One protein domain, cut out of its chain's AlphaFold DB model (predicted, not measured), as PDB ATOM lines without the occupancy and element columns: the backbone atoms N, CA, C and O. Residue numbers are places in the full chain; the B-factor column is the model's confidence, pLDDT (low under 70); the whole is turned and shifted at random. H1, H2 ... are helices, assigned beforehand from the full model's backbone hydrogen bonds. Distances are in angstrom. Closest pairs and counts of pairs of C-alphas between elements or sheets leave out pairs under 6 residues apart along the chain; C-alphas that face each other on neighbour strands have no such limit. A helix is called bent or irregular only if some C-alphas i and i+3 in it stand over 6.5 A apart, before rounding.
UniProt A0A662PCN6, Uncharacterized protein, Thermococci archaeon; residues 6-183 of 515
ATOM      1  N   ILE A   6      79.105 -12.785  39.796       51.44
ATOM      2  CA  ILE A   6      78.375 -11.757  40.555       51.44
ATOM      3  C   ILE A   6      76.865 -12.045  40.612       51.44
ATOM      4  O   ILE A   6      76.240 -11.882  41.658       51.44
ATOM      5  N   GLU A   7      76.274 -12.519  39.515       53.00
ATOM      6  CA  GLU A   7      74.839 -12.810  39.424       53.00
ATOM      7  C   GLU A   7      74.477 -14.032  40.283       53.00
ATOM      8  O   GLU A   7      73.477 -14.031  40.998       53.00
ATOM      9  N   VAL A   8      75.353 -15.042  40.313       55.84
ATOM     10  CA  VAL A   8      75.194 -16.238  41.156       55.84
ATOM     11  C   VAL A   8      75.278 -15.895  42.650       55.84
ATOM     12  O   VAL A   8      74.455 -16.372  43.437       55.84
ATOM     13  N   ILE A   9      76.223 -15.034  43.047       54.94
ATOM     14  CA  ILE A   9      76.373 -14.576  44.439       54.94
ATOM     15  C   ILE A   9      75.155 -13.746  44.870       54.94
ATOM     16  O   ILE A   9      74.591 -13.983  45.941       54.94
ATOM     17  N   PHE A  10      74.691 -12.825  44.020       57.34
ATOM     18  CA  PHE A  10      73.518 -11.993  44.297       57.34
ATOM     19  C   PHE A  10      72.238 -12.830  44.473       57.34
ATOM     20  O   PHE A  10      71.507 -12.654  45.451       57.34
ATOM     21  N   LEU A  11      71.996 -13.801  43.584       58.75
ATOM     22  CA  LEU A  11      70.837 -14.700  43.652       58.75
ATOM     23  C   LEU A  11      70.861 -15.611  44.891       58.75
ATOM     24  O   LEU A  11      69.813 -15.881  45.487       58.75
ATOM     25  N   SER A  12      72.048 -16.070  45.298       62.12
ATOM     26  CA  SER A  12      72.238 -16.861  46.519       62.12
ATOM     27  C   SER A  12      71.918 -16.044  47.779       62.12
ATOM     28  O   SER A  12      71.145 -16.489  48.634       62.12
ATOM     29  N   ASN A  13      72.419 -14.806  47.848       71.12
ATOM     30  CA  ASN A  13      72.197 -13.901  48.976       71.12
ATOM     31  C   ASN A  13      70.731 -13.460  49.089       71.12
ATOM     32  O   ASN A  13      70.173 -13.475  50.186       71.12
ATOM     33  N   ALA A  14      70.065 -13.161  47.969       67.31
ATOM     34  CA  ALA A  14      68.641 -12.817  47.951       67.31
ATOM     35  C   ALA A  14      67.756 -13.969  48.463       67.31
ATOM     36  O   ALA A  14      66.808 -13.753  49.218       67.31
ATOM     37  N   LYS A  15      68.097 -15.217  48.120       69.62
ATOM     38  CA  LYS A  15      67.389 -16.413  48.600       69.62
ATOM     39  C   LYS A  15      67.575 -16.634  50.103       69.62
ATOM     40  O   LYS A  15      66.622 -17.019  50.784       69.62
ATOM     41  N   LEU A  16      68.787 -16.427  50.616       73.69
ATOM     42  CA  LEU A  16      69.075 -16.530  52.047       73.69
ATOM     43  C   LEU A  16      68.319 -15.446  52.832       73.69
ATOM     44  O   LEU A  16      67.635 -15.761  53.805       73.69
ATOM     45  N   ALA A  17      68.372 -14.200  52.352       73.75
ATOM     46  CA  ALA A  17      67.664 -13.065  52.934       73.75
ATOM     47  C   ALA A  17      66.140 -13.279  52.937       73.75
ATOM     48  O   ALA A  17      65.501 -13.096  53.969       73.75
ATOM     49  N   GLY A  18      65.562 -13.778  51.837       73.69
ATOM     50  CA  GLY A  18      64.133 -14.091  51.762       73.69
ATOM     51  C   GLY A  18      63.684 -15.120  52.807       73.69
ATOM     52  O   GLY A  18      62.675 -14.916  53.484       73.69
ATOM     53  N   LYS A  19      64.466 -16.189  53.017       76.12
ATOM     54  CA  LYS A  19      64.191 -17.190  54.065       76.12
ATOM     55  C   LYS A  19      64.311 -16.615  55.476       76.12
ATOM     56  O   LYS A  19      63.524 -16.989  56.345       76.12
ATOM     57  N   LEU A  20      65.287 -15.739  55.710       79.31
ATOM     58  CA  LEU A  20      65.463 -15.059  56.993       79.31
ATOM     59  C   LEU A  20      64.273 -14.143  57.293       79.31
ATOM     60  O   LEU A  20      63.685 -14.279  58.360       79.31
ATOM     61  N   CYS A  21      63.839 -13.315  56.337       77.44
ATOM     62  CA  CYS A  21      62.637 -12.488  56.483       77.44
ATOM     63  C   CYS A  21      61.392 -13.331  56.799       77.44
ATOM     64  O   CYS A  21      60.632 -12.982  57.695       77.44
ATOM     65  N   GLY A  22      61.213 -14.479  56.135       75.44
ATOM     66  CA  GLY A  22      60.092 -15.382  56.422       75.44
ATOM     67  C   GLY A  22      60.127 -15.948  57.847       75.44
ATOM     68  O   GLY A  22      59.100 -15.994  58.517       75.44
ATOM     69  N   ARG A  23      61.310 -16.322  58.350       81.81
ATOM     70  CA  ARG A  23      61.482 -16.775  59.744       81.81
ATOM     71  C   ARG A  23      61.215 -15.657  60.747       81.81
ATOM     72  O   ARG A  23      60.565 -15.904  61.756       81.81
ATOM     73  N   VAL A  24      61.672 -14.439  60.456       81.00
ATOM     74  CA  VAL A  24      61.403 -13.258  61.286       81.00
ATOM     75  C   VAL A  24      59.900 -12.972  61.334       81.00
ATOM     76  O   VAL A  24      59.365 -12.793  62.421       81.00
ATOM     77  N   ALA A  25      59.187 -13.046  60.205       80.94
ATOM     78  CA  ALA A  25      57.729 -12.897  60.178       80.94
ATOM     79  C   ALA A  25      57.017 -13.914  61.092       80.94
ATOM     80  O   ALA A  25      56.089 -13.550  61.804       80.94
ATOM     81  N   VAL A  26      57.476 -15.171  61.130       84.00
ATOM     82  CA  VAL A  26      56.920 -16.200  62.032       84.00
ATOM     83  C   VAL A  26      57.172 -15.862  63.505       84.00
ATOM     84  O   VAL A  26      56.286 -16.073  64.328       84.00
ATOM     85  N   VAL A  27      58.338 -15.304  63.844       84.62
ATOM     86  CA  VAL A  27      58.628 -14.843  65.212       84.62
ATOM     87  C   VAL A  27      57.682 -13.711  65.612       84.62
ATOM     88  O   VAL A  27      57.079 -13.780  66.676       84.62
ATOM     89  N   PHE A  28      57.487 -12.709  64.749       84.31
ATOM     90  CA  PHE A  28      56.548 -11.612  65.009       84.31
ATOM     91  C   PHE A  28      55.092 -12.092  65.114       84.31
ATOM     92  O   PHE A  28      54.343 -11.585  65.944       84.31
ATOM     93  N   LEU A  29      54.706 -13.114  64.345       84.56
ATOM     94  CA  LEU A  29      53.382 -13.729  64.442       84.56
ATOM     95  C   LEU A  29      53.203 -14.483  65.767       84.56
ATOM     96  O   LEU A  29      52.144 -14.398  66.383       84.56
ATOM     97  N   ALA A  30      54.238 -15.191  66.224       83.19
ATOM     98  CA  ALA A  30      54.230 -15.851  67.525       83.19
ATOM     99  C   ALA A  30      54.177 -14.834  68.675       83.19
ATOM    100  O   ALA A  30      53.422 -15.038  69.618       83.19
ATOM    101  N   LEU A  31      54.919 -13.725  68.580       81.50
ATOM    102  CA  LEU A  31      54.868 -12.632  69.558       81.50
ATOM    103  C   LEU A  31      53.482 -11.984  69.614       81.50
ATOM    104  O   LEU A  31      52.967 -11.770  70.707       81.50
ATOM    105  N   TRP A  32      52.854 -11.756  68.457       85.19
ATOM    106  CA  TRP A  32      51.467 -11.304  68.395       85.19
ATOM    107  C   TRP A  32      50.513 -12.311  69.054       85.19
ATOM    108  O   TRP A  32      49.686 -11.930  69.869       85.19
ATOM    109  N   PHE A  33      50.648 -13.612  68.782       79.81
ATOM    110  CA  PHE A  33      49.794 -14.629  69.408       79.81
ATOM    111  C   PHE A  33      49.989 -14.710  70.933       79.81
ATOM    112  O   PHE A  33      49.024 -14.800  71.687       79.81
ATOM    113  N   ILE A  34      51.236 -14.621  71.406       77.44
ATOM    114  CA  ILE A  34      51.564 -14.579  72.837       77.44
ATOM    115  C   ILE A  34      50.947 -13.336  73.491       77.44
ATOM    116  O   ILE A  34      50.431 -13.448  74.604       77.44
ATOM    117  N   SER A  35      50.926 -12.189  72.796       74.81
ATOM    118  CA  SER A  35      50.269 -10.974  73.293       74.81
ATOM    119  C   SER A  35      48.744 -11.099  73.371       74.81
ATOM    120  O   SER A  35      48.132 -10.369  74.139       74.81
ATOM    121  N   GLN A  36      48.126 -12.007  72.605       70.94
ATOM    122  CA  GLN A  36      46.683 -12.279  72.691       70.94
ATOM    123  C   GLN A  36      46.320 -13.199  73.865       70.94
ATOM    124  O   GLN A  36      45.252 -13.059  74.452       70.94
ATOM    125  N   VAL A  37      47.173 -14.183  74.173       68.50
ATOM    126  CA  VAL A  37      46.806 -15.317  75.046       68.50
ATOM    127  C   VAL A  37      47.410 -15.206  76.449       68.50
ATOM    128  O   VAL A  37      46.969 -15.896  77.366       68.50
ATOM    129  N   THR A  38      48.418 -14.355  76.650       61.53
ATOM    130  CA  THR A  38      49.152 -14.294  77.918       61.53
ATOM    131  C   THR A  38      49.380 -12.860  78.395       61.53
ATOM    132  O   THR A  38      49.754 -11.993  77.614       61.53
ATOM    133  N   GLU A  39      49.274 -12.625  79.707       57.97
ATOM    134  CA  GLU A  39      49.744 -11.385  80.358       57.97
ATOM    135  C   GLU A  39      51.281 -11.341  80.507       57.97
ATOM    136  O   GLU A  39      51.839 -10.430  81.112       57.97
ATOM    137  N   LEU A  40      51.987 -12.337  79.957       55.22
ATOM    138  CA  LEU A  40      53.415 -12.593  80.167       55.22
ATOM    139  C   LEU A  40      54.318 -11.483  79.598       55.22
ATOM    140  O   LEU A  40      55.451 -11.324  80.043       55.22
ATOM    141  N   LEU A  41      53.805 -10.701  78.643       53.09
ATOM    142  CA  LEU A  41      54.455  -9.515  78.071       53.09
ATOM    143  C   LEU A  41      53.967  -8.192  78.707       53.09
ATOM    144  O   LEU A  41      54.355  -7.119  78.249       53.09
ATOM    145  N   GLY A  42      53.123  -8.250  79.746       56.72
ATOM    146  CA  GLY A  42      52.298  -7.126  80.204       56.72
ATOM    147  C   GLY A  42      51.143  -6.829  79.235       56.72
ATOM    148  O   GLY A  42      51.030  -7.468  78.187       56.72
ATOM    149  N   LYS A  43      50.282  -5.846  79.549       55.78
ATOM    150  CA  LYS A  43      49.383  -5.242  78.545       55.78
ATOM    151  C   LYS A  43      50.258  -4.519  77.526       55.78
ATOM    152  O   LYS A  43      50.560  -3.342  77.689       55.78
ATOM    153  N   TYR A  44      50.742  -5.249  76.529       60.97
ATOM    154  CA  TYR A  44      51.502  -4.655  75.447       60.97
ATOM    155  C   TYR A  44      50.572  -3.683  74.722       60.97
ATOM    156  O   TYR A  44      49.571  -4.105  74.154       60.97
ATOM    157  N   GLU A  45      50.871  -2.389  74.804       62.06
ATOM    158  CA  GLU A  45      49.949  -1.324  74.384       62.06
ATOM    159  C   GLU A  45      49.691  -1.292  72.871       62.06
ATOM    160  O   GLU A  45      48.762  -0.618  72.445       62.06
ATOM    161  N   TYR A  46      50.473  -2.028  72.068       67.62
ATOM    162  CA  TYR A  46      50.443  -1.907  70.609       67.62
ATOM    163  C   TYR A  46      50.583  -3.245  69.844       67.62
ATOM    164  O   TYR A  46      51.537  -3.435  69.071       67.62
ATOM    165  N   PRO A  47      49.678  -4.221  70.043       69.38
ATOM    166  CA  PRO A  47      49.692  -5.501  69.322       69.38
ATOM    167  C   PRO A  47      49.666  -5.345  67.786       69.38
ATOM    168  O   PRO A  47      50.186  -6.197  67.062       69.38
ATOM    169  N   GLU A  48      49.134  -4.237  67.272       74.00
ATOM    170  CA  GLU A  48      49.079  -3.881  65.854       74.00
ATOM    171  C   GLU A  48      50.458  -3.731  65.190       74.00
ATOM    172  O   GLU A  48      50.584  -4.006  63.990       74.00
ATOM    173  N   TYR A  49      51.511  -3.360  65.934       78.81
ATOM    174  CA  TYR A  49      52.863  -3.267  65.369       78.81
ATOM    175  C   TYR A  49      53.445  -4.644  65.074       78.81
ATOM    176  O   TYR A  49      54.118  -4.806  64.055       78.81
ATOM    177  N   PHE A  50      53.155  -5.656  65.903       80.12
ATOM    178  CA  PHE A  50      53.585  -7.023  65.611       80.12
ATOM    179  C   PHE A  50      52.980  -7.502  64.286       80.12
ATOM    180  O   PHE A  50      53.718  -7.997  63.435       80.12
ATOM    181  N   LEU A  51      51.683  -7.260  64.055       79.06
ATOM    182  CA  LEU A  51      51.016  -7.548  62.776       79.06
ATOM    183  C   LEU A  51      51.630  -6.764  61.607       79.06
ATOM    184  O   LEU A  51      51.897  -7.343  60.553       79.06
ATOM    185  N   GLY A  52      51.943  -5.480  61.805       79.62
ATOM    186  CA  GLY A  52      52.642  -4.665  60.809       79.62
ATOM    187  C   GLY A  52      53.990  -5.257  60.390       79.62
ATOM    188  O   GLY A  52      54.286  -5.358  59.196       79.62
ATOM    189  N   PHE A  53      54.787  -5.727  61.354       81.31
ATOM    190  CA  PHE A  53      56.054  -6.403  61.075       81.31
ATOM    191  C   PHE A  53      55.856  -7.765  60.403       81.31
ATOM    192  O   PHE A  53      56.604  -8.083  59.475       81.31
ATOM    193  N   VAL A  54      54.838  -8.548  60.785       82.62
ATOM    194  CA  VAL A  54      54.479  -9.793  60.078       82.62
ATOM    195  C   VAL A  54      54.224  -9.503  58.600       82.62
ATOM    196  O   VAL A  54      54.829 -10.142  57.738       82.62
ATOM    197  N   PHE A  55      53.380  -8.516  58.297       83.19
ATOM    198  CA  PHE A  55      53.028  -8.153  56.924       83.19
ATOM    199  C   PHE A  55      54.248  -7.674  56.131       83.19
ATOM    200  O   PHE A  55      54.479  -8.142  55.011       83.19
ATOM    201  N   LEU A  56      55.069  -6.804  56.725       82.31
ATOM    202  CA  LEU A  56      56.270  -6.257  56.097       82.31
ATOM    203  C   LEU A  56      57.313  -7.341  55.794       82.31
ATOM    204  O   LEU A  56      57.797  -7.436  54.663       82.31
ATOM    205  N   PHE A  57      57.638  -8.196  56.766       82.25
ATOM    206  CA  PHE A  57      58.640  -9.246  56.579       82.25
ATOM    207  C   PHE A  57      58.148 -10.374  55.666       82.25
ATOM    208  O   PHE A  57      58.941 -10.930  54.901       82.25
ATOM    209  N   PHE A  58      56.849 -10.677  55.673       82.00
ATOM    210  CA  PHE A  58      56.251 -11.634  54.742       82.00
ATOM    211  C   PHE A  58      56.272 -11.125  53.293       82.00
ATOM    212  O   PHE A  58      56.605 -11.874  52.364       82.00
ATOM    213  N   LEU A  59      55.982  -9.834  53.093       80.38
ATOM    214  CA  LEU A  59      56.070  -9.181  51.789       80.38
ATOM    215  C   LEU A  59      57.522  -9.138  51.289       80.38
ATOM    216  O   LEU A  59      57.796  -9.553  50.160       80.38
ATOM    217  N   ALA A  60      58.464  -8.721  52.141       75.94
ATOM    218  CA  ALA A  60      59.891  -8.694  51.825       75.94
ATOM    219  C   ALA A  60      60.424 -10.089  51.459       75.94
ATOM    220  O   ALA A  60      61.114 -10.242  50.450       75.94
ATOM    221  N   SER A  61      60.042 -11.120  52.219       81.38
ATOM    222  CA  SER A  61      60.386 -12.518  51.932       81.38
ATOM    223  C   SER A  61      59.931 -12.936  50.530       81.38
ATOM    224  O   SER A  61      60.727 -13.442  49.736       81.38
ATOM    225  N   SER A  62      58.677 -12.645  50.181       79.12
ATOM    226  CA  SER A  62      58.080 -13.041  48.901       79.12
ATOM    227  C   SER A  62      58.669 -12.287  47.698       79.12
ATOM    228  O   SER A  62      58.819 -12.858  46.609       79.12
ATOM    229  N   ILE A  63      59.055 -11.020  47.880       77.06
ATOM    230  CA  ILE A  63      59.765 -10.224  46.865       77.06
ATOM    231  C   ILE A  63      61.180 -10.775  46.650       77.06
ATOM    232  O   ILE A  63      61.558 -11.064  45.513       77.06
ATOM    233  N   LEU A  64      61.939 -10.990  47.728       76.75
ATOM    234  CA  LEU A  64      63.310 -11.506  47.663       76.75
ATOM    235  C   LEU A  64      63.368 -12.913  47.064       76.75
ATOM    236  O   LEU A  64      64.234 -13.214  46.243       76.75
ATOM    237  N   GLU A  65      62.394 -13.766  47.377       74.38
ATOM    238  CA  GLU A  65      62.271 -15.077  46.745       74.38
ATOM    239  C   GLU A  65      61.965 -15.016  45.247       74.38
ATOM    240  O   GLU A  65      62.255 -15.973  44.524       74.38
ATOM    241  N   SER A  66      61.393 -13.914  44.760       74.00
ATOM    242  CA  SER A  66      61.098 -13.741  43.338       74.00
ATOM    243  C   SER A  66      62.363 -13.467  42.515       74.00
ATOM    244  O   SER A  66      62.362 -13.751  41.315       74.00
ATOM    245  N   ALA A  67      63.456 -13.009  43.149       71.94
ATOM    246  CA  ALA A  67      64.751 -12.725  42.514       71.94
ATOM    247  C   ALA A  67      65.352 -13.940  41.791       71.94
ATOM    248  O   ALA A  67      66.053 -13.778  40.802       71.94
ATOM    249  N   LYS A  68      65.008 -15.168  42.209       68.62
ATOM    250  CA  LYS A  68      65.498 -16.421  41.601       68.62
ATOM    251  C   LYS A  68      64.986 -16.699  40.182       68.62
ATOM    252  O   LYS A  68      65.421 -17.665  39.558       68.62
ATOM    253  N   TYR A  69      64.024 -15.924  39.680       67.12
ATOM    254  CA  TYR A  69      63.395 -16.168  38.384       67.12
ATOM    255  C   TYR A  69      63.904 -15.201  37.311       67.12
ATOM    256  O   TYR A  69      63.885 -13.992  37.506       67.12
ATOM    257  N   LYS A  70      64.194 -15.725  36.109       59.09
ATOM    258  CA  LYS A  70      64.521 -14.916  34.912       59.09
ATOM    259  C   LYS A  70      63.451 -13.872  34.554       59.09
ATOM    260  O   LYS A  70      63.750 -12.888  33.896       59.09
ATOM    261  N   VAL A  71      62.200 -14.079  34.978       65.88
ATOM    262  CA  VAL A  71      61.090 -13.123  34.808       65.88
ATOM    263  C   VAL A  71      60.767 -12.459  36.153       65.88
ATOM    264  O   VAL A  71      59.636 -12.540  36.641       65.88
ATOM    265  N   PHE A  72      61.791 -11.861  36.770       68.44
ATOM    266  CA  PHE A  72      61.768 -11.312  38.129       68.44
ATOM    267  C   PHE A  72      60.554 -10.415  38.383       68.44
ATOM    268  O   PHE A  72      59.726 -10.744  39.225       68.44
ATOM    269  N   PHE A  73      60.385  -9.345  37.602       67.06
ATOM    270  CA  PHE A  73      59.328  -8.353  37.823       67.06
ATOM    271  C   PHE A  73      57.909  -8.931  37.721       67.06
ATOM    272  O   PHE A  73      57.039  -8.585  38.516       67.06
ATOM    273  N   LYS A  74      57.678  -9.881  36.802       72.38
ATOM    274  CA  LYS A  74      56.396 -10.596  36.701       72.38
ATOM    275  C   LYS A  74      56.128 -11.409  37.963       72.38
ATOM    276  O   LYS A  74      55.036 -11.357  38.519       72.38
ATOM    277  N   LYS A  75      57.115 -12.198  38.396       76.94
ATOM    278  CA  LYS A  75      56.993 -13.047  39.587       76.94
ATOM    279  C   LYS A  75      56.853 -12.214  40.854       76.94
ATOM    280  O   LYS A  75      55.995 -12.535  41.660       76.94
ATOM    281  N   MET A  76      57.603 -11.122  40.965       75.88
ATOM    282  CA  MET A  76      57.506 -10.150  42.047       75.88
ATOM    283  C   MET A  76      56.091  -9.574  42.148       75.88
ATOM    284  O   MET A  76      55.506  -9.617  43.222       75.88
ATOM    285  N   ALA A  77      55.497  -9.130  41.036       72.94
ATOM    286  CA  ALA A  77      54.136  -8.596  41.027       72.94
ATOM    287  C   ALA A  77      53.089  -9.636  41.478       72.94
ATOM    288  O   ALA A  77      52.245  -9.348  42.323       72.94
ATOM    289  N   TYR A  78      53.180 -10.889  41.012       79.56
ATOM    290  CA  TYR A  78      52.290 -11.954  41.500       79.56
ATOM    291  C   TYR A  78      52.530 -12.324  42.970       79.56
ATOM    292  O   TYR A  78      51.582 -12.677  43.672       79.56
ATOM    293  N   SER A  79      53.772 -12.247  43.445       79.50
ATOM    294  CA  SER A  79      54.109 -12.462  44.853       79.50
ATOM    295  C   SER A  79      53.513 -11.363  45.738       79.50
ATOM    296  O   SER A  79      52.871 -11.683  46.733       79.50
ATOM    297  N   ILE A  80      53.626 -10.090  45.335       80.44
ATOM    298  CA  ILE A  80      52.995  -8.953  46.026       80.44
ATOM    299  C   ILE A  80      51.472  -9.115  46.041       80.44
ATOM    300  O   ILE A  80      50.851  -8.936  47.090       80.44
ATOM    301  N   ALA A  81      50.869  -9.529  44.921       80.62
ATOM    302  CA  ALA A  81      49.442  -9.834  44.861       80.62
ATOM    303  C   ALA A  81      49.057 -10.903  45.897       80.62
ATOM    304  O   ALA A  81      48.185 -10.693  46.735       80.62
ATOM    305  N   LYS A  82      49.750 -12.045  45.905       83.94
ATOM    306  CA  LYS A  82      49.465 -13.114  46.867       83.94
ATOM    307  C   LYS A  82      49.573 -12.626  48.317       83.94
ATOM    308  O   LYS A  82      48.712 -12.958  49.123       83.94
ATOM    309  N   CYS A  83      50.604 -11.846  48.647       83.12
ATOM    310  CA  CYS A  83      50.792 -11.307  49.994       83.12
ATOM    311  C   CYS A  83      49.668 -10.355  50.397       83.12
ATOM    312  O   CYS A  83      49.075 -10.541  51.449       83.12
ATOM    313  N   THR A  84      49.349  -9.377  49.554       82.44
ATOM    314  CA  THR A  84      48.302  -8.383  49.836       82.44
ATOM    315  C   THR A  84      46.919  -9.022  49.976       82.44
ATOM    316  O   THR A  84      46.171  -8.647  50.873       82.44
ATOM    317  N   PHE A  85      46.615 -10.067  49.197       85.06
ATOM    318  CA  PHE A  85      45.390 -10.855  49.371       85.06
ATOM    319  C   PHE A  85      45.369 -11.664  50.674       85.06
ATOM    320  O   PHE A  85      44.348 -11.703  51.354       85.06
ATOM    321  N   LEU A  86      46.480 -12.313  51.037       83.62
ATOM    322  CA  LEU A  86      46.565 -13.063  52.294       83.62
ATOM    323  C   LEU A  86      46.454 -12.141  53.510       83.62
ATOM    324  O   LEU A  86      45.784 -12.505  54.467       83.62
ATOM    325  N   ILE A  87      47.061 -10.954  53.452       85.00
ATOM    326  CA  ILE A  87      46.938  -9.919  54.486       85.00
ATOM    327  C   ILE A  87      45.479  -9.470  54.604       85.00
ATOM    328  O   ILE A  87      44.928  -9.488  55.698       85.00
ATOM    329  N   TRP A  88      44.826  -9.160  53.478       88.00
ATOM    330  CA  TRP A  88      43.402  -8.820  53.443       88.00
ATOM    331  C   TRP A  88      42.523  -9.915  54.069       88.00
ATOM    332  O   TRP A  88      41.685  -9.627  54.921       88.00
ATOM    333  N   LEU A  89      42.743 -11.177  53.688       84.88
ATOM    334  CA  LEU A  89      41.993 -12.316  54.217       84.88
ATOM    335  C   LEU A  89      42.228 -12.485  55.721       84.88
ATOM    336  O   LEU A  89      41.289 -12.754  56.464       84.88
ATOM    337  N   PHE A  90      43.471 -12.313  56.169       83.19
ATOM    338  CA  PHE A  90      43.844 -12.439  57.573       83.19
ATOM    339  C   PHE A  90      43.219 -11.337  58.432       83.19
ATOM    340  O   PHE A  90      42.711 -11.644  59.504       83.19
ATOM    341  N   ILE A  91      43.164 -10.096  57.932       83.62
ATOM    342  CA  ILE A  91      42.454  -8.991  58.594       83.62
ATOM    343  C   ILE A  91      40.956  -9.293  58.684       83.62
ATOM    344  O   ILE A  91      40.387  -9.191  59.761       83.62
ATOM    345  N   LYS A  92      40.322  -9.764  57.599       82.31
ATOM    346  CA  LYS A  92      38.892 -10.126  57.624       82.31
ATOM    347  C   LYS A  92      38.561 -11.269  58.581       82.31
ATOM    348  O   LYS A  92      37.488 -11.262  59.174       82.31
ATOM    349  N   ILE A  93      39.456 -12.246  58.721       81.56
ATOM    350  CA  ILE A  93      39.309 -13.317  59.713       81.56
ATOM    351  C   ILE A  93      39.488 -12.747  61.124       81.56
ATOM    352  O   ILE A  93      38.663 -13.030  61.983       81.56
ATOM    353  N   GLY A  94      40.515 -11.923  61.350       78.56
ATOM    354  CA  GLY A  94      40.762 -11.280  62.643       78.56
ATOM    355  C   GLY A  94      39.589 -10.421  63.115       78.56
ATOM    356  O   GLY A  94      39.145 -10.592  64.245       78.56
ATOM    357  N   ASP A  95      39.031  -9.597  62.224       78.19
ATOM    358  CA  ASP A  95      37.831  -8.791  62.479       78.19
ATOM    359  C   ASP A  95      36.603  -9.665  62.794       78.19
ATOM    360  O   ASP A  95      35.765  -9.289  63.601       78.19
ATOM    361  N   HIS A  96      36.467 -10.841  62.169       78.81
ATOM    362  CA  HIS A  96      35.339 -11.746  62.429       78.81
ATOM    363  C   HIS A  96      35.403 -12.413  63.812       78.81
ATOM    364  O   HIS A  96      34.368 -12.805  64.348       78.81
ATOM    365  N   PHE A  97      36.606 -12.574  64.366       78.88
ATOM    366  CA  PHE A  97      36.848 -13.211  65.663       78.88
ATOM    367  C   PHE A  97      37.216 -12.207  66.771       78.88
ATOM    368  O   PHE A  97      37.689 -12.634  67.825       78.88
ATOM    369  N   ASP A  98      37.017 -10.903  66.538       71.62
ATOM    370  CA  ASP A  98      37.309  -9.808  67.475       71.62
ATOM    371  C   ASP A  98      38.744  -9.849  68.051       71.62
ATOM    372  O   ASP A  98      38.985  -9.634  69.241       71.62
ATOM    373  N   TRP A  99      39.736 -10.169  67.213       75.25
ATOM    374  CA  TRP A  99      41.139 -10.238  67.634       75.25
ATOM    375  C   TRP A  99      41.772  -8.848  67.795       75.25
ATOM    376  O   TRP A  99      41.645  -7.980  66.929       75.25
ATOM    377  N   THR A 100      42.543  -8.641  68.870       64.88
ATOM    378  CA  THR A 100      43.141  -7.323  69.149       64.88
ATOM    379  C   THR A 100      44.292  -6.988  68.190       64.88
ATOM    380  O   THR A 100      45.066  -7.852  67.760       64.88
ATOM    381  N   GLY A 101      44.410  -5.704  67.841       67.69
ATOM    382  CA  GLY A 101      45.406  -5.190  66.894       67.69
ATOM    383  C   GLY A 101      44.954  -5.178  65.428       67.69
ATOM    384  O   GLY A 101      45.655  -4.599  64.601       67.69
ATOM    385  N   PHE A 102      43.793  -5.753  65.087       73.69
ATOM    386  CA  PHE A 102      43.221  -5.666  63.734       73.69
ATOM    387  C   PHE A 102      42.391  -4.407  63.493       73.69
ATOM    388  O   PHE A 102      42.357  -3.936  62.359       73.69
ATOM    389  N   GLU A 103      41.831  -3.795  64.540       74.12
ATOM    390  CA  GLU A 103      41.053  -2.547  64.455       74.12
ATOM    391  C   GLU A 103      41.810  -1.444  63.696       74.12
ATOM    392  O   GLU A 103      41.275  -0.819  62.779       74.12
ATOM    393  N   TYR A 104      43.103  -1.278  64.000       76.56
ATOM    394  CA  TYR A 104      43.976  -0.321  63.319       76.56
ATOM    395  C   TYR A 104      44.200  -0.651  61.836       76.56
ATOM    396  O   TYR A 104      44.347   0.251  61.014       76.56
ATOM    397  N   TRP A 105      44.244  -1.932  61.468       77.25
ATOM    398  CA  TRP A 105      44.481  -2.372  60.089       77.25
ATOM    399  C   TRP A 105      43.193  -2.487  59.269       77.25
ATOM    400  O   TRP A 105      43.253  -2.404  58.040       77.25
ATOM    401  N   SER A 106      42.037  -2.608  59.927       77.12
ATOM    402  CA  SER A 106      40.733  -2.764  59.283       77.12
ATOM    403  C   SER A 106      40.387  -1.560  58.397       77.12
ATOM    404  O   SER A 106      39.922  -1.739  57.268       77.12
ATOM    405  N   GLN A 107      40.768  -0.342  58.809       79.69
ATOM    406  CA  GLN A 107      40.625   0.876  57.992       79.69
ATOM    407  C   GLN A 107      41.424   0.839  56.674       79.69
ATOM    408  O   GLN A 107      41.098   1.560  55.733       79.69
ATOM    409  N   TYR A 108      42.460  -0.005  56.581       79.44
ATOM    410  CA  TYR A 108      43.300  -0.138  55.387       79.44
ATOM    411  C   TYR A 108      42.954  -1.350  54.517       79.44
ATOM    412  O   TYR A 108      43.590  -1.574  53.483       79.44
ATOM    413  N   THR A 109      41.941  -2.127  54.905       78.94
ATOM    414  CA  THR A 109      41.528  -3.362  54.222       78.94
ATOM    415  C   THR A 109      41.270  -3.136  52.730       78.94
ATOM    416  O   THR A 109      41.714  -3.926  51.891       78.94
ATOM    417  N   ASP A 110      40.643  -2.014  52.378       75.75
ATOM    418  CA  ASP A 110      40.346  -1.652  50.990       75.75
ATOM    419  C   ASP A 110      41.623  -1.393  50.165       75.75
ATOM    420  O   ASP A 110      41.700  -1.760  48.991       75.75
ATOM    421  N   TYR A 111      42.688  -0.861  50.772       79.81
ATOM    422  CA  TYR A 111      43.959  -0.648  50.075       79.81
ATOM    423  C   TYR A 111      44.697  -1.958  49.788       79.81
ATOM    424  O   TYR A 111      45.314  -2.084  48.729       79.81
ATOM    425  N   PHE A 112      44.610  -2.959  50.672       79.81
ATOM    426  CA  PHE A 112      45.234  -4.265  50.434       79.81
ATOM    427  C   PHE A 112      44.590  -5.004  49.260       79.81
ATOM    428  O   PHE A 112      45.298  -5.577  48.428       79.81
ATOM    429  N   ILE A 113      43.263  -4.949  49.132       78.88
ATOM    430  CA  ILE A 113      42.579  -5.577  47.998       78.88
ATOM    431  C   ILE A 113      42.810  -4.798  46.692       78.88
ATOM    432  O   ILE A 113      43.031  -5.412  45.649       78.88
ATOM    433  N   ILE A 114      42.874  -3.462  46.734       77.31
ATOM    434  CA  ILE A 114      43.268  -2.653  45.569       77.31
ATOM    435  C   ILE A 114      44.699  -3.005  45.136       77.31
ATOM    436  O   ILE A 114      44.947  -3.256  43.953       77.31
ATOM    437  N   ALA A 115      45.637  -3.098  46.084       75.56
ATOM    438  CA  ALA A 115      47.021  -3.482  45.819       75.56
ATOM    439  C   ALA A 115      47.134  -4.901  45.234       75.56
ATOM    440  O   ALA A 115      47.972  -5.129  44.357       75.56
ATOM    441  N   PHE A 116      46.265  -5.833  45.642       82.06
ATOM    442  CA  PHE A 116      46.167  -7.168  45.049       82.06
ATOM    443  C   PHE A 116      45.823  -7.110  43.557       82.06
ATOM    444  O   PHE A 116      46.571  -7.642  42.729       82.06
ATOM    445  N   PHE A 117      44.735  -6.425  43.190       75.69
ATOM    446  CA  PHE A 117      44.314  -6.319  41.791       75.69
ATOM    447  C   PHE A 117      45.315  -5.525  40.944       75.69
ATOM    448  O   PHE A 117      45.648  -5.954  39.835       75.69
ATOM    449  N   ALA A 118      45.872  -4.433  41.479       76.31
ATOM    450  CA  ALA A 118      46.920  -3.658  40.816       76.31
ATOM    451  C   ALA A 118      48.174  -4.507  40.552       76.31
ATOM    452  O   ALA A 118      48.742  -4.473  39.461       76.31
ATOM    453  N   SER A 119      48.577  -5.342  41.510       77.50
ATOM    454  CA  SER A 119      49.755  -6.202  41.374       77.50
ATOM    455  C   SER A 119      49.533  -7.351  40.383       77.50
ATOM    456  O   SER A 119      50.435  -7.673  39.606       77.50
ATOM    457  N   ILE A 120      48.325  -7.932  40.319       76.44
ATOM    458  CA  ILE A 120      47.973  -8.887  39.252       76.44
ATOM    459  C   ILE A 120      48.035  -8.204  37.888       76.44
ATOM    460  O   ILE A 120      48.557  -8.791  36.935       76.44
ATOM    461  N   LEU A 121      47.533  -6.971  37.796       70.88
ATOM    462  CA  LEU A 121      47.521  -6.210  36.559       70.88
ATOM    463  C   LEU A 121      48.942  -5.919  36.064       70.88
ATOM    464  O   LEU A 121      49.255  -6.212  34.912       70.88
ATOM    465  N   ILE A 122      49.819  -5.442  36.949       70.00
ATOM    466  CA  ILE A 122      51.242  -5.204  36.665       70.00
ATOM    467  C   ILE A 122      51.943  -6.512  36.257       70.00
ATOM    468  O   ILE A 122      52.683  -6.556  35.273       70.00
ATOM    469  N   GLY A 123      51.683  -7.622  36.954       66.62
ATOM    470  CA  GLY A 123      52.237  -8.929  36.584       66.62
ATOM    471  C   GLY A 123      51.758  -9.411  35.210       66.62
ATOM    472  O   GLY A 123      52.522  -9.999  34.434       66.62
ATOM    473  N   TYR A 124      50.499  -9.134  34.879       67.06
ATOM    474  CA  TYR A 124      49.909  -9.474  33.593       67.06
ATOM    475  C   TYR A 124      50.498  -8.642  32.446       67.06
ATOM    476  O   TYR A 124      50.847  -9.219  31.412       67.06
ATOM    477  N   THR A 125      50.659  -7.327  32.625       63.41
ATOM    478  CA  THR A 125      51.221  -6.421  31.608       63.41
ATOM    479  C   THR A 125      52.696  -6.723  31.341       63.41
ATOM    480  O   THR A 125      53.070  -6.961  30.191       63.41
ATOM    481  N   ILE A 126      53.518  -6.860  32.388       62.19
ATOM    482  CA  ILE A 126      54.953  -7.191  32.274       62.19
ATOM    483  C   ILE A 126      55.155  -8.561  31.611       62.19
ATOM    484  O   ILE A 126      56.062  -8.763  30.803       62.19
ATOM    485  N   GLY A 127      54.282  -9.529  31.904       53.41
ATOM    486  CA  GLY A 127      54.352 -10.869  31.328       53.41
ATOM    487  C   GLY A 127      53.964 -10.978  29.854       53.41
ATOM    488  O   GLY A 127      54.147 -12.055  29.280       53.41
ATOM    489  N   LYS A 128      53.416  -9.915  29.256       52.31
ATOM    490  CA  LYS A 128      52.864  -9.901  27.898       52.31
ATOM    491  C   LYS A 128      53.588  -8.962  26.937       52.31
ATOM    492  O   LYS A 128      53.055  -8.714  25.862       52.31
ATOM    493  N   HIS A 129      54.833  -8.572  27.221       43.16
ATOM    494  CA  HIS A 129      55.682  -7.770  26.319       43.16
ATOM    495  C   HIS A 129      55.826  -8.309  24.868       43.16
ATOM    496  O   HIS A 129      56.380  -7.629  24.018       43.16
ATOM    497  N   ARG A 130      55.296  -9.505  24.558       41.75
ATOM    498  CA  ARG A 130      55.164 -10.086  23.208       41.75
ATOM    499  C   ARG A 130      53.774  -9.953  22.541       41.75
ATOM    500  O   ARG A 130      53.599 -10.519  21.470       41.75
ATOM    501  N   ARG A 131      52.754  -9.323  23.146       46.03
ATOM    502  CA  ARG A 131      51.366  -9.298  22.611       46.03
ATOM    503  C   ARG A 131      50.607  -7.965  22.798       46.03
ATOM    504  O   ARG A 131      49.457  -8.020  23.214       46.03
ATOM    505  N   GLY A 132      51.216  -6.819  22.485       55.09
ATOM    506  CA  GLY A 132      50.508  -5.552  22.188       55.09
ATOM    507  C   GLY A 132      49.633  -4.915  23.291       55.09
ATOM    508  O   GLY A 132      49.338  -5.506  24.335       55.09
ATOM    509  N   ALA A 133      49.198  -3.678  23.050       55.09
ATOM    510  CA  ALA A 133      48.280  -2.902  23.883       55.09
ATOM    511  C   ALA A 133      46.881  -3.548  23.994       55.09
ATOM    512  O   ALA A 133      46.266  -3.497  25.060       55.09
ATOM    513  N   ARG A 134      46.409  -4.266  22.965       59.38
ATOM    514  CA  ARG A 134      45.157  -5.049  22.925       59.38
ATOM    515  C   ARG A 134      45.048  -5.971  24.126       59.38
ATOM    516  O   ARG A 134      44.034  -6.029  24.820       59.38
ATOM    517  N   ALA A 135      46.106  -6.733  24.366       57.03
ATOM    518  CA  ALA A 135      46.116  -7.673  25.459       57.03
ATOM    519  C   ALA A 135      46.117  -6.985  26.822       57.03
ATOM    520  O   ALA A 135      45.492  -7.517  27.736       57.03
ATOM    521  N   ALA A 136      46.815  -5.856  26.955       62.19
ATOM    522  CA  ALA A 136      46.828  -5.071  28.181       62.19
ATOM    523  C   ALA A 136      45.418  -4.559  28.500       62.19
ATOM    524  O   ALA A 136      44.934  -4.800  29.599       62.19
ATOM    525  N   PHE A 137      44.714  -3.991  27.519       64.81
ATOM    526  CA  PHE A 137      43.338  -3.514  27.674       64.81
ATOM    527  C   PHE A 137      42.339  -4.623  28.033       64.81
ATOM    528  O   PHE A 137      41.535  -4.440  28.945       64.81
ATOM    529  N   TYR A 138      42.432  -5.809  27.418       65.38
ATOM    530  CA  TYR A 138      41.623  -6.957  27.854       65.38
ATOM    531  C   TYR A 138      41.976  -7.436  29.261       65.38
ATOM    532  O   TYR A 138      41.091  -7.861  29.997       65.38
ATOM    533  N   GLY A 139      43.255  -7.379  29.637       63.16
ATOM    534  CA  GLY A 139      43.699  -7.685  30.993       63.16
ATOM    535  C   GLY A 139      43.100  -6.723  32.015       63.16
ATOM    536  O   GLY A 139      42.495  -7.180  32.979       63.16
ATOM    537  N   ILE A 140      43.215  -5.415  31.760       68.19
ATOM    538  CA  ILE A 140      42.631  -4.338  32.574       68.19
ATOM    539  C   ILE A 140      41.121  -4.538  32.699       68.19
ATOM    540  O   ILE A 140      40.598  -4.586  33.808       68.19
ATOM    541  N   GLY A 141      40.430  -4.719  31.574       70.12
ATOM    542  CA  GLY A 141      38.981  -4.868  31.554       70.12
ATOM    543  C   GLY A 141      38.492  -6.132  32.260       70.12
ATOM    544  O   GLY A 141      37.581  -6.070  33.078       70.12
ATOM    545  N   PHE A 142      39.120  -7.283  32.012       71.38
ATOM    546  CA  PHE A 142      38.731  -8.533  32.668       71.38
ATOM    547  C   PHE A 142      39.000  -8.496  34.178       71.38
ATOM    548  O   PHE A 142      38.124  -8.845  34.966       71.38
ATOM    549  N   LEU A 143      40.186  -8.039  34.593       70.44
ATOM    550  CA  LEU A 143      40.535  -7.930  36.012       70.44
ATOM    551  C   LEU A 143      39.671  -6.899  36.734       70.44
ATOM    552  O   LEU A 143      39.274  -7.143  37.868       70.44
ATOM    553  N   GLY A 144      39.339  -5.791  36.075       72.00
ATOM    554  CA  GLY A 144      38.453  -4.776  36.625       72.00
ATOM    555  C   GLY A 144      37.004  -5.259  36.783       72.00
ATOM    556  O   GLY A 144      36.386  -4.974  37.804       72.00
ATOM    557  N   ILE A 145      36.478  -6.080  35.860       75.81
ATOM    558  CA  ILE A 145      35.157  -6.723  36.022       75.81
ATOM    559  C   ILE A 145      35.172  -7.710  37.196       75.81
ATOM    560  O   ILE A 145      34.243  -7.717  38.002       75.81
ATOM    561  N   VAL A 146      36.224  -8.525  37.322       74.19
ATOM    562  CA  VAL A 146      36.376  -9.447  38.461       74.19
ATOM    563  C   VAL A 146      36.465  -8.670  39.776       74.19
ATOM    564  O   VAL A 146      35.786  -9.034  40.737       74.19
ATOM    565  N   PHE A 147      37.233  -7.575  39.813       76.19
ATOM    566  CA  PHE A 147      37.305  -6.698  40.981       76.19
ATOM    567  C   PHE A 147      35.954  -6.071  41.305       76.19
ATOM    568  O   PHE A 147      35.573  -6.047  42.466       76.19
ATOM    569  N   TRP A 148      35.194  -5.626  40.304       82.25
ATOM    570  CA  TRP A 148      33.860  -5.071  40.515       82.25
ATOM    571  C   TRP A 148      32.887  -6.088  41.122       82.25
ATOM    572  O   TRP A 148      32.196  -5.763  42.084       82.25
ATOM    573  N   ILE A 149      32.852  -7.325  40.607       73.12
ATOM    574  CA  ILE A 149      32.022  -8.402  41.177       73.12
ATOM    575  C   ILE A 149      32.402  -8.625  42.643       73.12
ATOM    576  O   ILE A 149      31.533  -8.704  43.507       73.12
ATOM    577  N   PHE A 150      33.703  -8.685  42.922       70.69
ATOM    578  CA  PHE A 150      34.220  -8.867  44.269       70.69
ATOM    579  C   PHE A 150      33.852  -7.693  45.190       70.69
ATOM    580  O   PHE A 150      33.300  -7.902  46.266       70.69
ATOM    581  N   ALA A 151      34.070  -6.458  44.739       71.75
ATOM    582  CA  ALA A 151      33.715  -5.244  45.462       71.75
ATOM    583  C   ALA A 151      32.217  -5.186  45.772       71.75
ATOM    584  O   ALA A 151      31.836  -4.819  46.877       71.75
ATOM    585  N   LYS A 152      31.369  -5.639  44.845       74.44
ATOM    586  CA  LYS A 152      29.920  -5.703  45.041       74.44
ATOM    587  C   LYS A 152      29.500  -6.759  46.069       74.44
ATOM    588  O   LYS A 152      28.593  -6.500  46.851       74.44
ATOM    589  N   ILE A 153      30.150  -7.926  46.087       74.19
ATOM    590  CA  ILE A 153      29.875  -8.992  47.070       74.19
ATOM    591  C   ILE A 153      30.276  -8.553  48.483       74.19
ATOM    592  O   ILE A 153      29.550  -8.816  49.435       74.19
ATOM    593  N   PHE A 154      31.417  -7.875  48.611       71.44
ATOM    594  CA  PHE A 154      31.991  -7.489  49.903       71.44
ATOM    595  C   PHE A 154      31.722  -6.025  50.297       71.44
ATOM    596  O   PHE A 154      32.284  -5.552  51.279       71.44
ATOM    597  N   ASN A 155      30.874  -5.316  49.543       72.50
ATOM    598  CA  ASN A 155      30.557  -3.891  49.704       72.50
ATOM    599  C   ASN A 155      31.794  -2.971  49.832       72.50
ATOM    600  O   ASN A 155      31.821  -2.041  50.634       72.50
ATOM    601  N   LEU A 156      32.830  -3.248  49.041       67.25
ATOM    602  CA  LEU A 156      34.089  -2.503  49.050       67.25
ATOM    603  C   LEU A 156      33.964  -1.268  48.155       67.25
ATOM    604  O   LEU A 156      33.430  -1.365  47.045       67.25
ATOM    605  N   VAL A 157      34.496  -0.129  48.605       70.31
ATOM    606  CA  VAL A 157      34.636   1.101  47.803       70.31
ATOM    607  C   VAL A 157      33.331   1.501  47.057       70.31
ATOM    608  O   VAL A 157      33.343   1.694  45.834       70.31
ATOM    609  N   PRO A 158      32.174   1.589  47.750       74.94
ATOM    610  CA  PRO A 158      30.840   1.668  47.135       74.94
ATOM    611  C   PRO A 158      30.666   2.854  46.177       74.94
ATOM    612  O   PRO A 158      30.033   2.719  45.130       74.94
ATOM    613  N   GLU A 159      31.300   3.984  46.480       77.81
ATOM    614  CA  GLU A 159      31.249   5.214  45.679       77.81
ATOM    615  C   GLU A 159      31.865   5.055  44.279       77.81
ATOM    616  O   GLU A 159      31.459   5.731  43.335       77.81
ATOM    617  N   TYR A 160      32.808   4.121  44.110       72.25
ATOM    618  CA  TYR A 160      33.554   3.948  42.862       72.25
ATOM    619  C   TYR A 160      33.174   2.673  42.102       72.25
ATOM    620  O   TYR A 160      33.654   2.470  40.987       72.25
ATOM    621  N   GLN A 161      32.286   1.824  42.635       75.94
ATOM    622  CA  GLN A 161      31.900   0.561  41.987       75.94
ATOM    623  C   GLN A 161      31.346   0.779  40.571       75.94
ATOM    624  O   GLN A 161      31.725   0.073  39.636       75.94
ATOM    625  N   THR A 162      30.491   1.786  40.388       73.62
ATOM    626  CA  THR A 162      29.929   2.138  39.075       73.62
ATOM    627  C   THR A 162      31.025   2.566  38.098       73.62
ATOM    628  O   THR A 162      31.058   2.103  36.957       73.62
ATOM    629  N   LEU A 163      31.972   3.390  38.557       71.31
ATOM    630  CA  LEU A 163      33.102   3.855  37.753       71.31
ATOM    631  C   LEU A 163      34.034   2.698  37.360       71.31
ATOM    632  O   LEU A 163      34.440   2.610  36.203       71.31
ATOM    633  N   ILE A 164      34.324   1.781  38.290       72.81
ATOM    634  CA  ILE A 164      35.146   0.586  38.044       72.81
ATOM    635  C   ILE A 164      34.493  -0.287  36.969       72.81
ATOM    636  O   ILE A 164      35.173  -0.719  36.038       72.81
ATOM    637  N   PHE A 165      33.181  -0.519  37.048       71.00
ATOM    638  CA  PHE A 165      32.461  -1.322  36.060       71.00
ATOM    639  C   PHE A 165      32.527  -0.705  34.658       71.00
ATOM    640  O   PHE A 165      32.959  -1.367  33.711       71.00
ATOM    641  N   PHE A 166      32.169   0.576  34.528       65.50
ATOM    642  CA  PHE A 166      32.194   1.262  33.235       65.50
ATOM    643  C   PHE A 166      33.610   1.414  32.679       65.50
ATOM    644  O   PHE A 166      33.818   1.162  31.495       65.50
ATOM    645  N   GLY A 167      34.599   1.738  33.517       67.00
ATOM    646  CA  GLY A 167      36.006   1.804  33.118       67.00
ATOM    647  C   GLY A 167      36.536   0.453  32.628       67.00
ATOM    648  O   GLY A 167      37.278   0.392  31.649       67.00
ATOM    649  N   SER A 168      36.089  -0.644  33.241       74.25
ATOM    650  CA  SER A 168      36.468  -1.997  32.828       74.25
ATOM    651  C   SER A 168      35.836  -2.395  31.495       74.25
ATOM    652  O   SER A 168      36.525  -2.925  30.625       74.25
ATOM    653  N   ILE A 169      34.548  -2.092  31.290       69.44
ATOM    654  CA  ILE A 169      33.872  -2.302  30.000       69.44
ATOM    655  C   ILE A 169      34.518  -1.447  28.909       69.44
ATOM    656  O   ILE A 169      34.799  -1.955  27.822       69.44
ATOM    657  N   ALA A 170      34.806  -0.177  29.200       63.66
ATOM    658  CA  ALA A 170      35.494   0.720  28.281       63.66
ATOM    659  C   ALA A 170      36.881   0.179  27.915       63.66
ATOM    660  O   ALA A 170      37.231   0.169  26.741       63.66
ATOM    661  N   ALA A 171      37.637  -0.363  28.875       69.00
ATOM    662  CA  ALA A 171      38.915  -1.014  28.603       69.00
ATOM    663  C   ALA A 171      38.761  -2.254  27.703       69.00
ATOM    664  O   ALA A 171      39.540  -2.413  26.767       69.00
ATOM    665  N   VAL A 172      37.741  -3.101  27.901       67.44
ATOM    666  CA  VAL A 172      37.449  -4.215  26.974       67.44
ATOM    667  C   VAL A 172      37.106  -3.690  25.573       67.44
ATOM    668  O   VAL A 172      37.613  -4.222  24.586       67.44
ATOM    669  N   GLY A 173      36.292  -2.635  25.476       58.28
ATOM    670  CA  GLY A 173      35.912  -1.996  24.212       58.28
ATOM    671  C   GLY A 173      37.098  -1.367  23.477       58.28
ATOM    672  O   GLY A 173      37.282  -1.603  22.286       58.28
ATOM    673  N   ILE A 174      37.967  -0.647  24.188       64.44
ATOM    674  CA  ILE A 174      39.221  -0.103  23.647       64.44
ATOM    675  C   ILE A 174      40.147  -1.248  23.240       64.44
ATOM    676  O   ILE A 174      40.716  -1.199  22.160       64.44
ATOM    677  N   GLY A 175      40.248  -2.319  24.028       59.53
ATOM    678  CA  GLY A 175      40.986  -3.524  23.645       59.53
ATOM    679  C   GLY A 175      40.439  -4.174  22.373       59.53
ATOM    680  O   GLY A 175      41.208  -4.672  21.553       59.53
ATOM    681  N   TYR A 176      39.127  -4.139  22.153       57.66
ATOM    682  CA  TYR A 176      38.514  -4.576  20.902       57.66
ATOM    683  C   TYR A 176      38.907  -3.674  19.729       57.66
ATOM    684  O   TYR A 176      39.407  -4.188  18.731       57.66
ATOM    685  N   ILE A 177      38.784  -2.354  19.883       55.50
ATOM    686  CA  ILE A 177      39.141  -1.361  18.859       55.50
ATOM    687  C   ILE A 177      40.637  -1.415  18.537       55.50
ATOM    688  O   ILE A 177      41.014  -1.584  17.386       55.50
ATOM    689  N   VAL A 178      41.506  -1.354  19.542       54.06
ATOM    690  CA  VAL A 178      42.960  -1.505  19.387       54.06
ATOM    691  C   VAL A 178      43.282  -2.851  18.754       54.06
ATOM    692  O   VAL A 178      44.159  -2.928  17.909       54.06
ATOM    693  N   GLY A 179      42.531  -3.906  19.073       45.09
ATOM    694  CA  GLY A 179      42.689  -5.205  18.435       45.09
ATOM    695  C   GLY A 179      42.365  -5.252  16.944       45.09
ATOM    696  O   GLY A 179      42.912  -6.118  16.267       45.09
ATOM    697  N   ILE A 180      41.544  -4.326  16.440       45.62
ATOM    698  CA  ILE A 180      41.325  -4.114  15.001       45.62
ATOM    699  C   ILE A 180      42.586  -3.520  14.348       45.62
ATOM    700  O   ILE A 180      42.865  -3.809  13.188       45.62
ATOM    701  N   PHE A 181      43.370  -2.732  15.093       40.09
ATOM    702  CA  PHE A 181      44.581  -2.066  14.601       40.09
ATOM    703  C   PHE A 181      45.890  -2.837  14.886       40.09
ATOM    704  O   PHE A 181      46.861  -2.658  14.156       40.09
ATOM    705  N   GLU A 182      45.923  -3.687  15.922       40.28
ATOM    706  CA  GLU A 182      47.110  -4.406  16.426       40.28
ATOM    707  C   GLU A 182      47.203  -5.886  16.043       40.28
ATOM    708  O   GLU A 182      48.180  -6.549  16.409       40.28
ATOM    709  N   GLU A 183      46.228  -6.455  15.327       40.12
ATOM    710  CA  GLU A 183      46.560  -7.649  14.552       40.12
ATOM    711  C   GLU A 183      47.684  -7.241  13.605       40.12
ATOM    712  O   GLU A 183      47.451  -6.496  12.656       40.12
TER     713      GLU A 183
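What this domain is: This is residues 6 to 183 of the 515 residues of an uncharacterized protein of Thermococci archaeon (UniProt A0A662PCN6). Six long helices stand side by side in one row, H1, H2, H3, H5, H6 and H7, each running opposite to the one before, and together they make a flat slab with H1 at one side and H7 at the other. The row is loosely set in three closer pairs, H1 with H2, H3 with H5 and H6 with H7, and the tiny H4 sits near one end of H3. The printed part has 178 residues with seven named helices, H1 to H7 in chain order, and no named strand; its class is all helix. It is loose, with a radius of gyration of the C-alphas of 19.7 A, and spans 67 by 50 by 16 A.

Where its parts are: H1, the longest helix, is residues 6 to 37 and runs 46.9 A from C-alpha 6 at (78.375, -11.757, 40.555) to C-alpha 37 at (46.806, -15.317, 75.046). H2 is residues 47 to 66, 29.5 A, and H3 is residues 72 to 96, 35.9 A. H4 is residues 103 to 106, and H5 is residues 109 to 126, 26.0 A. H6 is residues 132 to 153, 32.5 A. H7 is residues 158 to 182, 35.3 A, and ends at C-alpha 182 at (47.110, -4.406, 16.426); it is irregular, with C-alphas 159 and 162 7.4 A apart.

How they stand to each other: H1 and H2 touch as a helical hairpin, opposite ways at a shallow tilt of 22 degrees; their closest C-alphas, of Gly 18 and Ser 61, are 4.1 A apart. H2 and H3 form a hairpin at a shallow tilt of 24 degrees, closest at the C-alphas of Ser 66 and Met 76, 5.2 A. H3 is the hub, touching H2, H4 and H5. Its residues 91 to 95 alone touch H4, closest at the C-alphas of Ile 91 and Ser 106, 6.5 A. H3 and H5 touch, opposite ways at a shallow tilt of 19 degrees, with the C-alphas of Ala 81 and Phe 116 closest at 4.2 A. H4 and H5 meet only through their link. H5 touches H6 with residues 117 to 125 alone, a hairpin whose closest C-alphas, of Thr 125 and Ala 136, are 5.7 A apart. H6 and H7 form a hairpin at a shallow tilt of 22 degrees, closest at the C-alphas of Gly 141 and Ser 168, 4.0 A. Apart are, for instance, H1 and H3, H2 and H5, and H5 and H7. Every O i to N i+4 pair is within hydrogen-bond range in H1, H3 and H5; H2 has 15 of 16, H6 17 of 18 and H7 19 of 21, and H4 is too short for such a pair.

The domain as a whole: The two C-alphas farthest apart, of Leu 40 and Phe 181, are 67.0 A apart. The printed part has no cut and no long link. The mean pLDDT of the printed part is 71.1, and 64 residues are under 70, among them residues 37 to 47, 123 to 140 and 169 to 183.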